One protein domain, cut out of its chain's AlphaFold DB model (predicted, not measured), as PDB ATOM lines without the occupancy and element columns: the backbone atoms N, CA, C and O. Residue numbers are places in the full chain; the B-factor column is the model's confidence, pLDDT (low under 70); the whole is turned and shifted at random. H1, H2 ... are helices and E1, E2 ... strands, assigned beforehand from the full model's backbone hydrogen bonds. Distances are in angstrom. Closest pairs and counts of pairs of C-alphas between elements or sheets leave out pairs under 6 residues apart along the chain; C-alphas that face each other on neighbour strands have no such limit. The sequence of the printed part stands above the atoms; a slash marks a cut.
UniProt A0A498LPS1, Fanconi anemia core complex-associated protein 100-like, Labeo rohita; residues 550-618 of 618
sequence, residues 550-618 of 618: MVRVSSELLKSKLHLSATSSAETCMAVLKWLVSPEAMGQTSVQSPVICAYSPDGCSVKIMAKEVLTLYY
ATOM      1  N   MET A 550     -14.523  -9.025 -34.783       76.69
ATOM      2  CA  MET A 550     -13.823  -8.005 -34.001       76.69
ATOM      3  C   MET A 550     -13.786  -8.421 -32.533       76.69
ATOM      4  O   MET A 550     -14.830  -8.586 -31.907       76.69
ATOM      5  N   VAL A 551     -12.581  -8.535 -31.975       76.81
ATOM      6  CA  VAL A 551     -12.357  -8.791 -30.548       76.81
ATOM      7  C   VAL A 551     -11.683  -7.562 -29.946       76.81
ATOM      8  O   VAL A 551     -10.658  -7.107 -30.448       76.81
ATOM      9  N   ARG A 552     -12.270  -7.000 -28.884       83.12
ATOM     10  CA  ARG A 552     -11.699  -5.865 -28.145       83.12
ATOM     11  C   ARG A 552     -11.057  -6.376 -26.863       83.12
ATOM     12  O   ARG A 552     -11.710  -7.060 -26.084       83.12
ATOM     13  N   VAL A 553      -9.792  -6.029 -26.652       80.31
ATOM     14  CA  VAL A 553      -9.004  -6.433 -25.479       80.31
ATOM     15  C   VAL A 553      -8.362  -5.185 -24.877       80.31
ATOM     16  O   VAL A 553      -7.956  -4.287 -25.614       80.31
ATOM     17  N   SER A 554      -8.286  -5.115 -23.546       81.56
ATOM     18  CA  SER A 554      -7.617  -4.007 -22.852       81.56
ATOM     19  C   SER A 554      -6.133  -3.938 -23.230       81.56
ATOM     20  O   SER A 554      -5.417  -4.944 -23.200       81.56
ATOM     21  N   SER A 555      -5.663  -2.733 -23.561       77.75
ATOM     22  CA  SER A 555      -4.269  -2.484 -23.935       77.75
ATOM     23  C   SER A 555      -3.308  -2.684 -22.760       77.75
ATOM     24  O   SER A 555      -2.197  -3.170 -22.961       77.75
ATOM     25  N   GLU A 556      -3.732  -2.389 -21.531       78.56
ATOM     26  CA  GLU A 556      -2.945  -2.607 -20.306       78.56
ATOM     27  C   GLU A 556      -2.713  -4.103 -20.040       78.56
ATOM     28  O   GLU A 556      -1.620  -4.536 -19.661       78.56
ATOM     29  N   LEU A 557      -3.729  -4.920 -20.321       79.56
ATOM     30  CA  LEU A 557      -3.695  -6.373 -20.149       79.56
ATOM     31  C   LEU A 557      -2.776  -7.040 -21.189       79.56
ATOM     32  O   LEU A 557      -2.007  -7.943 -20.862       79.56
ATOM     33  N   LEU A 558      -2.783  -6.546 -22.430       79.38
ATOM     34  CA  LEU A 558      -1.856  -7.000 -23.472       79.38
ATOM     35  C   LEU A 558      -0.409  -6.585 -23.183       79.38
ATOM     36  O   LEU A 558       0.496  -7.409 -23.299       79.38
ATOM     37  N   LYS A 559      -0.179  -5.333 -22.766       79.12
ATOM     38  CA  LYS A 559       1.168  -4.829 -22.445       79.12
ATOM     39  C   LYS A 559       1.802  -5.595 -21.282       79.12
ATOM     40  O   LYS A 559       2.971  -5.961 -21.370       79.12
ATOM     41  N   SER A 560       1.021  -5.887 -20.238       77.81
ATOM     42  CA  SER A 560       1.482  -6.671 -19.083       77.81
ATOM     43  C   SER A 560       1.789  -8.132 -19.429       77.81
ATOM     44  O   SER A 560       2.797  -8.656 -18.961       77.81
ATOM     45  N   LYS A 561       0.982  -8.791 -20.275       77.38
ATOM     46  CA  LYS A 561       1.215 -10.189 -20.685       77.38
ATOM     47  C   LYS A 561       2.338 -10.370 -21.707       77.38
ATOM     48  O   LYS A 561       2.995 -11.403 -21.685       77.38
ATOM     49  N   LEU A 562       2.558  -9.392 -22.584       74.00
ATOM     50  CA  LEU A 562       3.580  -9.452 -23.637       74.00
ATOM     51  C   LEU A 562       4.908  -8.785 -23.241       74.00
ATOM     52  O   LEU A 562       5.811  -8.708 -24.070       74.00
ATOM     53  N   HIS A 563       5.032  -8.297 -21.999       73.81
ATOM     54  CA  HIS A 563       6.209  -7.577 -21.493       73.81
ATOM     55  C   HIS A 563       6.672  -6.435 -22.421       73.81
ATOM     56  O   HIS A 563       7.867  -6.212 -22.619       73.81
ATOM     57  N   LEU A 564       5.725  -5.703 -23.016       72.94
ATOM     58  CA  LEU A 564       6.036  -4.652 -23.986       72.94
ATOM     59  C   LEU A 564       6.407  -3.349 -23.271       72.94
ATOM     60  O   LEU A 564       5.606  -2.790 -22.522       72.94
ATOM     61  N   SER A 565       7.607  -2.840 -23.549       62.25
ATOM     62  CA  SER A 565       8.020  -1.486 -23.163       62.25
ATOM     63  C   SER A 565       7.459  -0.508 -24.195       62.25
ATOM     64  O   SER A 565       7.764  -0.608 -25.378       62.25
ATOM     65  N   ALA A 566       6.547   0.365 -23.778       60.19
ATOM     66  CA  ALA A 566       5.761   1.186 -24.692       60.19
ATOM     67  C   ALA A 566       6.619   2.215 -25.454       60.19
ATOM     68  O   ALA A 566       7.175   3.113 -24.828       60.19
ATOM     69  N   THR A 567       6.640   2.142 -26.792       60.62
ATOM     70  CA  THR A 567       7.201   3.215 -27.641       60.62
ATOM     71  C   THR A 567       6.311   3.655 -28.817       60.62
ATOM     72  O   THR A 567       6.424   4.805 -29.230       60.62
ATOM     73  N   SER A 568       5.322   2.874 -29.282       73.19
ATOM     74  CA  SER A 568       4.274   3.374 -30.200       73.19
ATOM     75  C   SER A 568       3.040   2.454 -30.320       73.19
ATOM     76  O   SER A 568       3.099   1.246 -30.059       73.19
ATOM     77  N   SER A 569       1.903   3.022 -30.749       75.06
ATOM     78  CA  SER A 569       0.652   2.285 -31.029       75.06
ATOM     79  C   SER A 569       0.836   1.220 -32.120       75.06
ATOM     80  O   SER A 569       0.368   0.085 -31.994       75.06
ATOM     81  N   ALA A 570       1.597   1.554 -33.169       76.31
ATOM     82  CA  ALA A 570       1.890   0.650 -34.276       76.31
ATOM     83  C   ALA A 570       2.767  -0.535 -33.839       76.31
ATOM     84  O   ALA A 570       2.459  -1.674 -34.186       76.31
ATOM     85  N   GLU A 571       3.809  -0.306 -33.033       77.12
ATOM     86  CA  GLU A 571       4.662  -1.377 -32.488       77.12
ATOM     87  C   GLU A 571       3.889  -2.319 -31.571       77.12
ATOM     88  O   GLU A 571       4.076  -3.533 -31.638       77.12
ATOM     89  N   THR A 572       2.965  -1.778 -30.775       78.81
ATOM     90  CA  THR A 572       2.087  -2.583 -29.917       78.81
ATOM     91  C   THR A 572       1.178  -3.477 -30.768       78.81
ATOM     92  O   THR A 572       1.095  -4.678 -30.524       78.81
ATOM     93  N   CYS A 573       0.553  -2.926 -31.815       81.50
ATOM     94  CA  CYS A 573      -0.281  -3.696 -32.743       81.50
ATOM     95  C   CYS A 573       0.523  -4.785 -33.475       81.50
ATOM     96  O   CYS A 573       0.059  -5.917 -33.602       81.50
ATOM     97  N   MET A 574       1.747  -4.475 -33.913       80.88
ATOM     98  CA  MET A 574       2.637  -5.451 -34.548       80.88
ATOM     99  C   MET A 574       3.073  -6.556 -33.582       80.88
ATOM    100  O   MET A 574       3.113  -7.718 -33.974       80.88
ATOM    101  N   ALA A 575       3.373  -6.230 -32.323       80.50
ATOM    102  CA  ALA A 575       3.731  -7.218 -31.308       80.50
ATOM    103  C   ALA A 575       2.569  -8.172 -30.990       80.50
ATOM    104  O   ALA A 575       2.780  -9.377 -30.879       80.50
ATOM    105  N   VAL A 576       1.338  -7.651 -30.922       82.94
ATOM    106  CA  VAL A 576       0.123  -8.466 -30.747       82.94
ATOM    107  C   VAL A 576      -0.072  -9.417 -31.926       82.94
ATOM    108  O   VAL A 576      -0.342 -10.597 -31.720       82.94
ATOM    109  N   LEU A 577       0.113  -8.940 -33.159       82.12
ATOM    110  CA  LEU A 577       0.007  -9.784 -34.350       82.12
ATOM    111  C   LEU A 577       1.111 -10.846 -34.423       82.12
ATOM    112  O   LEU A 577       0.828 -11.986 -34.782       82.12
ATOM    113  N   LYS A 578       2.348 -10.506 -34.040       78.69
ATOM    114  CA  LYS A 578       3.446 -11.480 -33.926       78.69
ATOM    115  C   LYS A 578       3.117 -12.571 -32.911       78.69
ATOM    116  O   LYS A 578       3.310 -13.742 -33.208       78.69
ATOM    117  N   TRP A 579       2.585 -12.188 -31.752       79.56
ATOM    118  CA  TRP A 579       2.185 -13.133 -30.712       79.56
ATOM    119  C   TRP A 579       1.036 -14.052 -31.151       79.56
ATOM    120  O   TRP A 579       1.102 -15.252 -30.908       79.56
ATOM    121  N   LEU A 580       0.018 -13.514 -31.836       78.81
ATOM    122  CA  LEU A 580      -1.132 -14.290 -32.320       78.81
ATOM    123  C   LEU A 580      -0.763 -15.344 -33.371       78.81
ATOM    124  O   LEU A 580      -1.412 -16.380 -33.435       78.81
ATOM    125  N   VAL A 581       0.232 -15.064 -34.216       74.00
ATOM    126  CA  VAL A 581       0.597 -15.932 -35.351       74.00
ATOM    127  C   VAL A 581       1.795 -16.839 -35.034       74.00
ATOM    128  O   VAL A 581       1.977 -17.862 -35.684       74.00
ATOM    129  N   SER A 582       2.622 -16.491 -34.045       66.56
ATOM    130  CA  SER A 582       3.773 -17.300 -33.627       66.56
ATOM    131  C   SER A 582       3.990 -17.202 -32.113       66.56
ATOM    132  O   SER A 582       4.799 -16.387 -31.657       66.56
ATOM    133  N   PRO A 583       3.305 -18.034 -31.313       55.72
ATOM    134  CA  PRO A 583       3.410 -17.992 -29.856       55.72
ATOM    135  C   PRO A 583       4.755 -18.508 -29.310       55.72
ATOM    136  O   PRO A 583       5.121 -18.157 -28.189       55.72
ATOM    137  N   GLU A 584       5.525 -19.291 -30.080       48.81
ATOM    138  CA  GLU A 584       6.829 -19.819 -29.655       48.81
ATOM    139  C   GLU A 584       7.998 -19.151 -30.398       48.81
ATOM    140  O   GLU A 584       8.099 -19.140 -31.626       48.81
ATOM    141  N   ALA A 585       8.909 -18.571 -29.621       45.66
ATOM    142  CA  ALA A 585      10.120 -17.929 -30.100       45.66
ATOM    143  C   ALA A 585      11.097 -18.960 -30.690       45.66
ATOM    144  O   ALA A 585      11.844 -19.566 -29.934       45.66
ATOM    145  N   MET A 586      11.107 -19.145 -32.016       35.84
ATOM    146  CA  MET A 586      12.296 -19.519 -32.821       35.84
ATOM    147  C   MET A 586      12.032 -19.503 -34.341       35.84
ATOM    148  O   MET A 586      12.583 -20.288 -35.107       35.84
ATOM    149  N   GLY A 587      11.228 -18.550 -34.810       41.72
ATOM    150  CA  GLY A 587      11.125 -18.218 -36.228       41.72
ATOM    151  C   GLY A 587      10.750 -16.754 -36.365       41.72
ATOM    152  O   GLY A 587       9.648 -16.363 -35.999       41.72
ATOM    153  N   GLN A 588      11.674 -15.915 -36.829       44.97
ATOM    154  CA  GLN A 588      11.384 -14.505 -37.080       44.97
ATOM    155  C   GLN A 588      10.483 -14.387 -38.313       44.97
ATOM    156  O   GLN A 588      10.958 -14.187 -39.427       44.97
ATOM    157  N   THR A 589       9.169 -14.479 -38.136       52.50
ATOM    158  CA  THR A 589       8.234 -13.909 -39.105       52.50
ATOM    159  C   THR A 589       8.297 -12.392 -38.952       52.50
ATOM    160  O   THR A 589       7.891 -11.814 -37.938       52.50
ATOM    161  N   SER A 590       8.885 -11.713 -39.941       55.66
ATOM    162  CA  SER A 590       8.984 -10.255 -39.950       55.66
ATOM    163  C   SER A 590       7.608  -9.649 -40.239       55.66
ATOM    164  O   SER A 590       7.302  -9.256 -41.361       55.66
ATOM    165  N   VAL A 591       6.750  -9.575 -39.223       62.47
ATOM    166  CA  VAL A 591       5.540  -8.748 -39.287       62.47
ATOM    167  C   VAL A 591       6.000  -7.287 -39.301       62.47
ATOM    168  O   VAL A 591       6.460  -6.773 -38.279       62.47
ATOM    169  N   GLN A 592       5.949  -6.667 -40.483       66.25
ATOM    170  CA  GLN A 592       6.385  -5.287 -40.757       66.25
ATOM    171  C   GLN A 592       5.215  -4.283 -40.801       66.25
ATOM    172  O   GLN A 592       5.427  -3.097 -41.035       66.25
ATOM    173  N   SER A 593       3.977  -4.745 -40.601       75.81
ATOM    174  CA  SER A 593       2.753  -3.947 -40.735       75.81
ATOM    175  C   SER A 593       1.713  -4.359 -39.682       75.81
ATOM    176  O   SER A 593       1.656  -5.539 -39.330       75.81
ATOM    177  N   PRO A 594       0.840  -3.446 -39.198       77.69
ATOM    178  CA  PRO A 594      -0.304  -3.764 -38.325       77.69
ATOM    179  C   PRO A 594      -1.438  -4.531 -39.047       77.69
ATOM    180  O   PRO A 594      -2.575  -4.602 -38.571       77.69
ATOM    181  N   VAL A 595      -1.136  -5.087 -40.220       82.44
ATOM    182  CA  VAL A 595      -2.014  -5.882 -41.066       82.44
ATOM    183  C   VAL A 595      -1.220  -7.073 -41.590       82.44
ATOM    184  O   VAL A 595      -0.146  -6.893 -42.162       82.44
ATOM    185  N   ILE A 596      -1.778  -8.270 -41.440       81.50
ATOM    186  CA  ILE A 596      -1.241  -9.514 -41.988       81.50
ATOM    187  C   ILE A 596      -2.243 -10.076 -42.993       81.50
ATOM    188  O   ILE A 596      -3.423 -10.245 -42.676       81.50
ATOM    189  N   CYS A 597      -1.756 -10.378 -44.192       80.56
ATOM    190  CA  CYS A 597      -2.465 -11.173 -45.185       80.56
ATOM    191  C   CYS A 597      -1.988 -12.625 -45.080       80.56
ATOM    192  O   CYS A 597      -0.787 -12.900 -45.008       80.56
ATOM    193  N   ALA A 598      -2.934 -13.552 -45.019       77.88
ATOM    194  CA  ALA A 598      -2.670 -14.978 -44.943       77.88
ATOM    195  C   ALA A 598      -3.709 -15.746 -45.760       77.88
ATOM    196  O   ALA A 598      -4.788 -15.236 -46.052       77.88
ATOM    197  N   TYR A 599      -3.405 -16.990 -46.096       75.00
ATOM    198  CA  TYR A 599      -4.353 -17.911 -46.702       75.00
ATOM    199  C   TYR A 599      -4.850 -18.898 -45.655       75.00
ATOM    200  O   TYR A 599      -4.083 -19.441 -44.858       75.00
ATOM    201  N   SER A 600      -6.154 -19.115 -45.665       72.12
ATOM    202  CA  SER A 600      -6.815 -20.170 -44.906       72.12
ATOM    203  C   SER A 600      -6.475 -21.564 -45.470       72.12
ATOM    204  O   SER A 600      -6.008 -21.669 -46.608       72.12
ATOM    205  N   PRO A 601      -6.694 -22.646 -44.703       66.38
ATOM    206  CA  PRO A 601      -6.518 -24.030 -45.162       66.38
ATOM    207  C   PRO A 601      -7.265 -24.384 -46.457       66.38
ATOM    208  O   PRO A 601      -6.811 -25.239 -47.210       66.38
ATOM    209  N   ASP A 602      -8.388 -23.718 -46.723       63.97
ATOM    210  CA  ASP A 602      -9.215 -23.813 -47.931       63.97
ATOM    211  C   ASP A 602      -8.733 -22.911 -49.086       63.97
ATOM    212  O   ASP A 602      -9.307 -22.925 -50.173       63.97
ATOM    213  N   GLY A 603      -7.661 -22.141 -48.876       65.94
ATOM    214  CA  GLY A 603      -7.055 -21.273 -49.883       65.94
ATOM    215  C   GLY A 603      -7.675 -19.880 -49.993       65.94
ATOM    216  O   GLY A 603      -7.217 -19.074 -50.803       65.94
ATOM    217  N   CYS A 604      -8.686 -19.552 -49.183       70.25
ATOM    218  CA  CYS A 604      -9.281 -18.218 -49.157       70.25
ATOM    219  C   CYS A 604      -8.343 -17.202 -48.487       70.25
ATOM    220  O   CYS A 604      -7.729 -17.492 -47.456       70.25
ATOM    221  N   SER A 605      -8.273 -15.988 -49.038       74.44
ATOM    222  CA  SER A 605      -7.503 -14.880 -48.461       74.44
ATOM    223  C   SER A 605      -8.153 -14.372 -47.171       74.44
ATOM    224  O   SER A 605      -9.319 -13.976 -47.161       74.44
ATOM    225  N   VAL A 606      -7.370 -14.306 -46.099       76.00
ATOM    226  CA  VAL A 606      -7.747 -13.810 -44.773       76.00
ATOM    227  C   VAL A 606      -6.869 -12.613 -44.421       76.00
ATOM    228  O   VAL A 606      -5.654 -12.629 -44.614       76.00
ATOM    229  N   LYS A 607      -7.490 -11.558 -43.889       82.56
ATOM    230  CA  LYS A 607      -6.802 -10.343 -43.447       82.56
ATOM    231  C   LYS A 607      -6.980 -10.167 -41.947       82.56
ATOM    232  O   LYS A 607      -8.100  -9.956 -41.485       82.56
ATOM    233  N   ILE A 608      -5.882 -10.212 -41.201       83.75
ATOM    234  CA  ILE A 608      -5.863  -9.955 -39.759       83.75
ATOM    235  C   ILE A 608      -5.323  -8.546 -39.536       83.75
ATOM    236  O   ILE A 608      -4.278  -8.180 -40.072       83.75
ATOM    237  N   MET A 609      -6.041  -7.742 -38.757       84.69
ATOM    238  CA  MET A 609      -5.664  -6.366 -38.440       84.69
ATOM    239  C   MET A 609      -5.715  -6.155 -36.931       84.69
ATOM    240  O   MET A 609      -6.709  -6.495 -36.293       84.69
ATOM    241  N   ALA A 610      -4.668  -5.541 -36.383       85.31
ATOM    242  CA  ALA A 610      -4.667  -5.035 -35.017       85.31
ATOM    243  C   ALA A 610      -4.700  -3.507 -35.054       85.31
ATOM    244  O   ALA A 610      -3.919  -2.875 -35.767       85.31
ATOM    245  N   LYS A 611      -5.626  -2.914 -34.299       84.44
ATOM    246  CA  LYS A 611      -5.783  -1.464 -34.199       84.44
ATOM    247  C   LYS A 611      -6.078  -1.081 -32.757       84.44
ATOM    248  O   LYS A 611      -7.002  -1.622 -32.155       84.44
ATOM    249  N   GLU A 612      -5.331  -0.119 -32.231       81.94
ATOM    250  CA  GLU A 612      -5.645   0.508 -30.950       81.94
ATOM    251  C   GLU A 612      -6.835   1.463 -31.122       81.94
ATOM    252  O   GLU A 612      -6.873   2.283 -32.044       81.94
ATOM    253  N   VAL A 613      -7.843   1.321 -30.262       79.25
ATOM    254  CA  VAL A 613      -9.061   2.136 -30.285       79.25
ATOM    255  C   VAL A 613      -9.201   2.811 -28.929       79.25
ATOM    256  O   VAL A 613      -9.203   2.136 -27.903       79.25
ATOM    257  N   LEU A 614      -9.326   4.138 -28.925       73.19
ATOM    258  CA  LEU A 614      -9.635   4.903 -27.720       73.19
ATOM    259  C   LEU A 614     -11.131   4.766 -27.426       73.19
ATOM    260  O   LEU A 614     -11.967   5.203 -28.219       73.19
ATOM    261  N   THR A 615     -11.475   4.145 -26.303       61.09
ATOM    262  CA  THR A 615     -12.859   4.102 -25.828       61.09
ATOM    263  C   THR A 615     -13.194   5.466 -25.229       61.09
ATOM    264  O   THR A 615     -12.781   5.774 -24.115       61.09
ATOM    265  N   LEU A 616     -13.909   6.311 -25.972       46.12
ATOM    266  CA  LEU A 616     -14.560   7.483 -25.388       46.12
ATOM    267  C   LEU A 616     -15.728   6.972 -24.534       46.12
ATOM    268  O   LEU A 616     -16.661   6.373 -25.069       46.12
ATOM    269  N   TYR A 617     -15.641   7.150 -23.215       41.94
ATOM    270  CA  TYR A 617     -16.793   7.000 -22.327       41.94
ATOM    271  C   TYR A 617     -17.840   8.043 -22.742       41.94
ATOM    272  O   TYR A 617     -17.522   9.232 -22.781       41.94
ATOM    273  N   TYR A 618     -19.044   7.588 -23.087       35.19
ATOM    274  CA  TYR A 618     -20.240   8.431 -23.121       35.19
ATOM    275  C   TYR A 618     -20.952   8.339 -21.781       35.19
ATOM    276  O   TYR A 618     -21.061   7.197 -21.271       35.19
TER     277      TYR A 618
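What this domain is: This is residues 550 to 618 of the 618 residues of the protein "Fanconi anemia core complex-associated protein 100-like" of Labeo rohita (UniProt A0A498LPS1). A small hairpin of two strands, E1 and E2, and a short helix, H1, sit loosely with the longest helix, H2, between them. Residues 582 to 587, in the long link from H2 to E1, stick out, and residues 610 to 618 make the tail after E2. The printed part has 69 residues, with two named helices and two named strands in the order H1, H2, E1, E2; the sheet is E1 - E2, antiparallel. The class is mixed, helices and strands, with 30 residues, under half, in named elements. The whole is only just loose, close to compact, with a radius of gyration of the C-alphas of 13.4 A and spans of 41 by 31 by 17 A.

Where its parts are: E1 is residues 595 to 599, 13.5 A long from first to last C-alpha, and E2 is residues 605 to 609, 13.3 A long, ending at C-alpha 609 (-5.664, -6.366, -38.440). H2 is residues 569 to 581, 18.7 A long. H1 is residues 555 to 561, 10.0 A long, beginning at C-alpha 555 (-4.269, -2.484, -23.935).

How they stand to each other: E1 and E2 form a hairpin with a tight link, antiparallel at 156 degrees. N 596 and O 608 are within hydrogen-bond range at 2.9 A, as are N 606 and O 598 at 2.7 A. The closest C-alphas of H2 and E1, Leu 577 and Ile 596, are 7.7 A apart; those of H2 and E2, Leu 577 and Met 609, are 7.8 A apart. H1 and H2 are close but not clearly touching, their closest C-alphas, Leu 558 and Val 576, 7.7 A apart. They run the same way at a steep tilt of 50 degrees. H1 is apart from E1 and E2. In H1 and H2 every O i to N i+4 pair is within hydrogen-bond range.

The domain as a whole: The C-alphas of Met 586 and Tyr 618, the two farthest apart, are 44.0 A apart. The printed part has no cut. The link from H2 to E1, 13 residues, is long. The mean pLDDT of the printed part is 71.1; residues 565 to 567, 582 to 592, 601 to 603 and 615 to 618 are under 70.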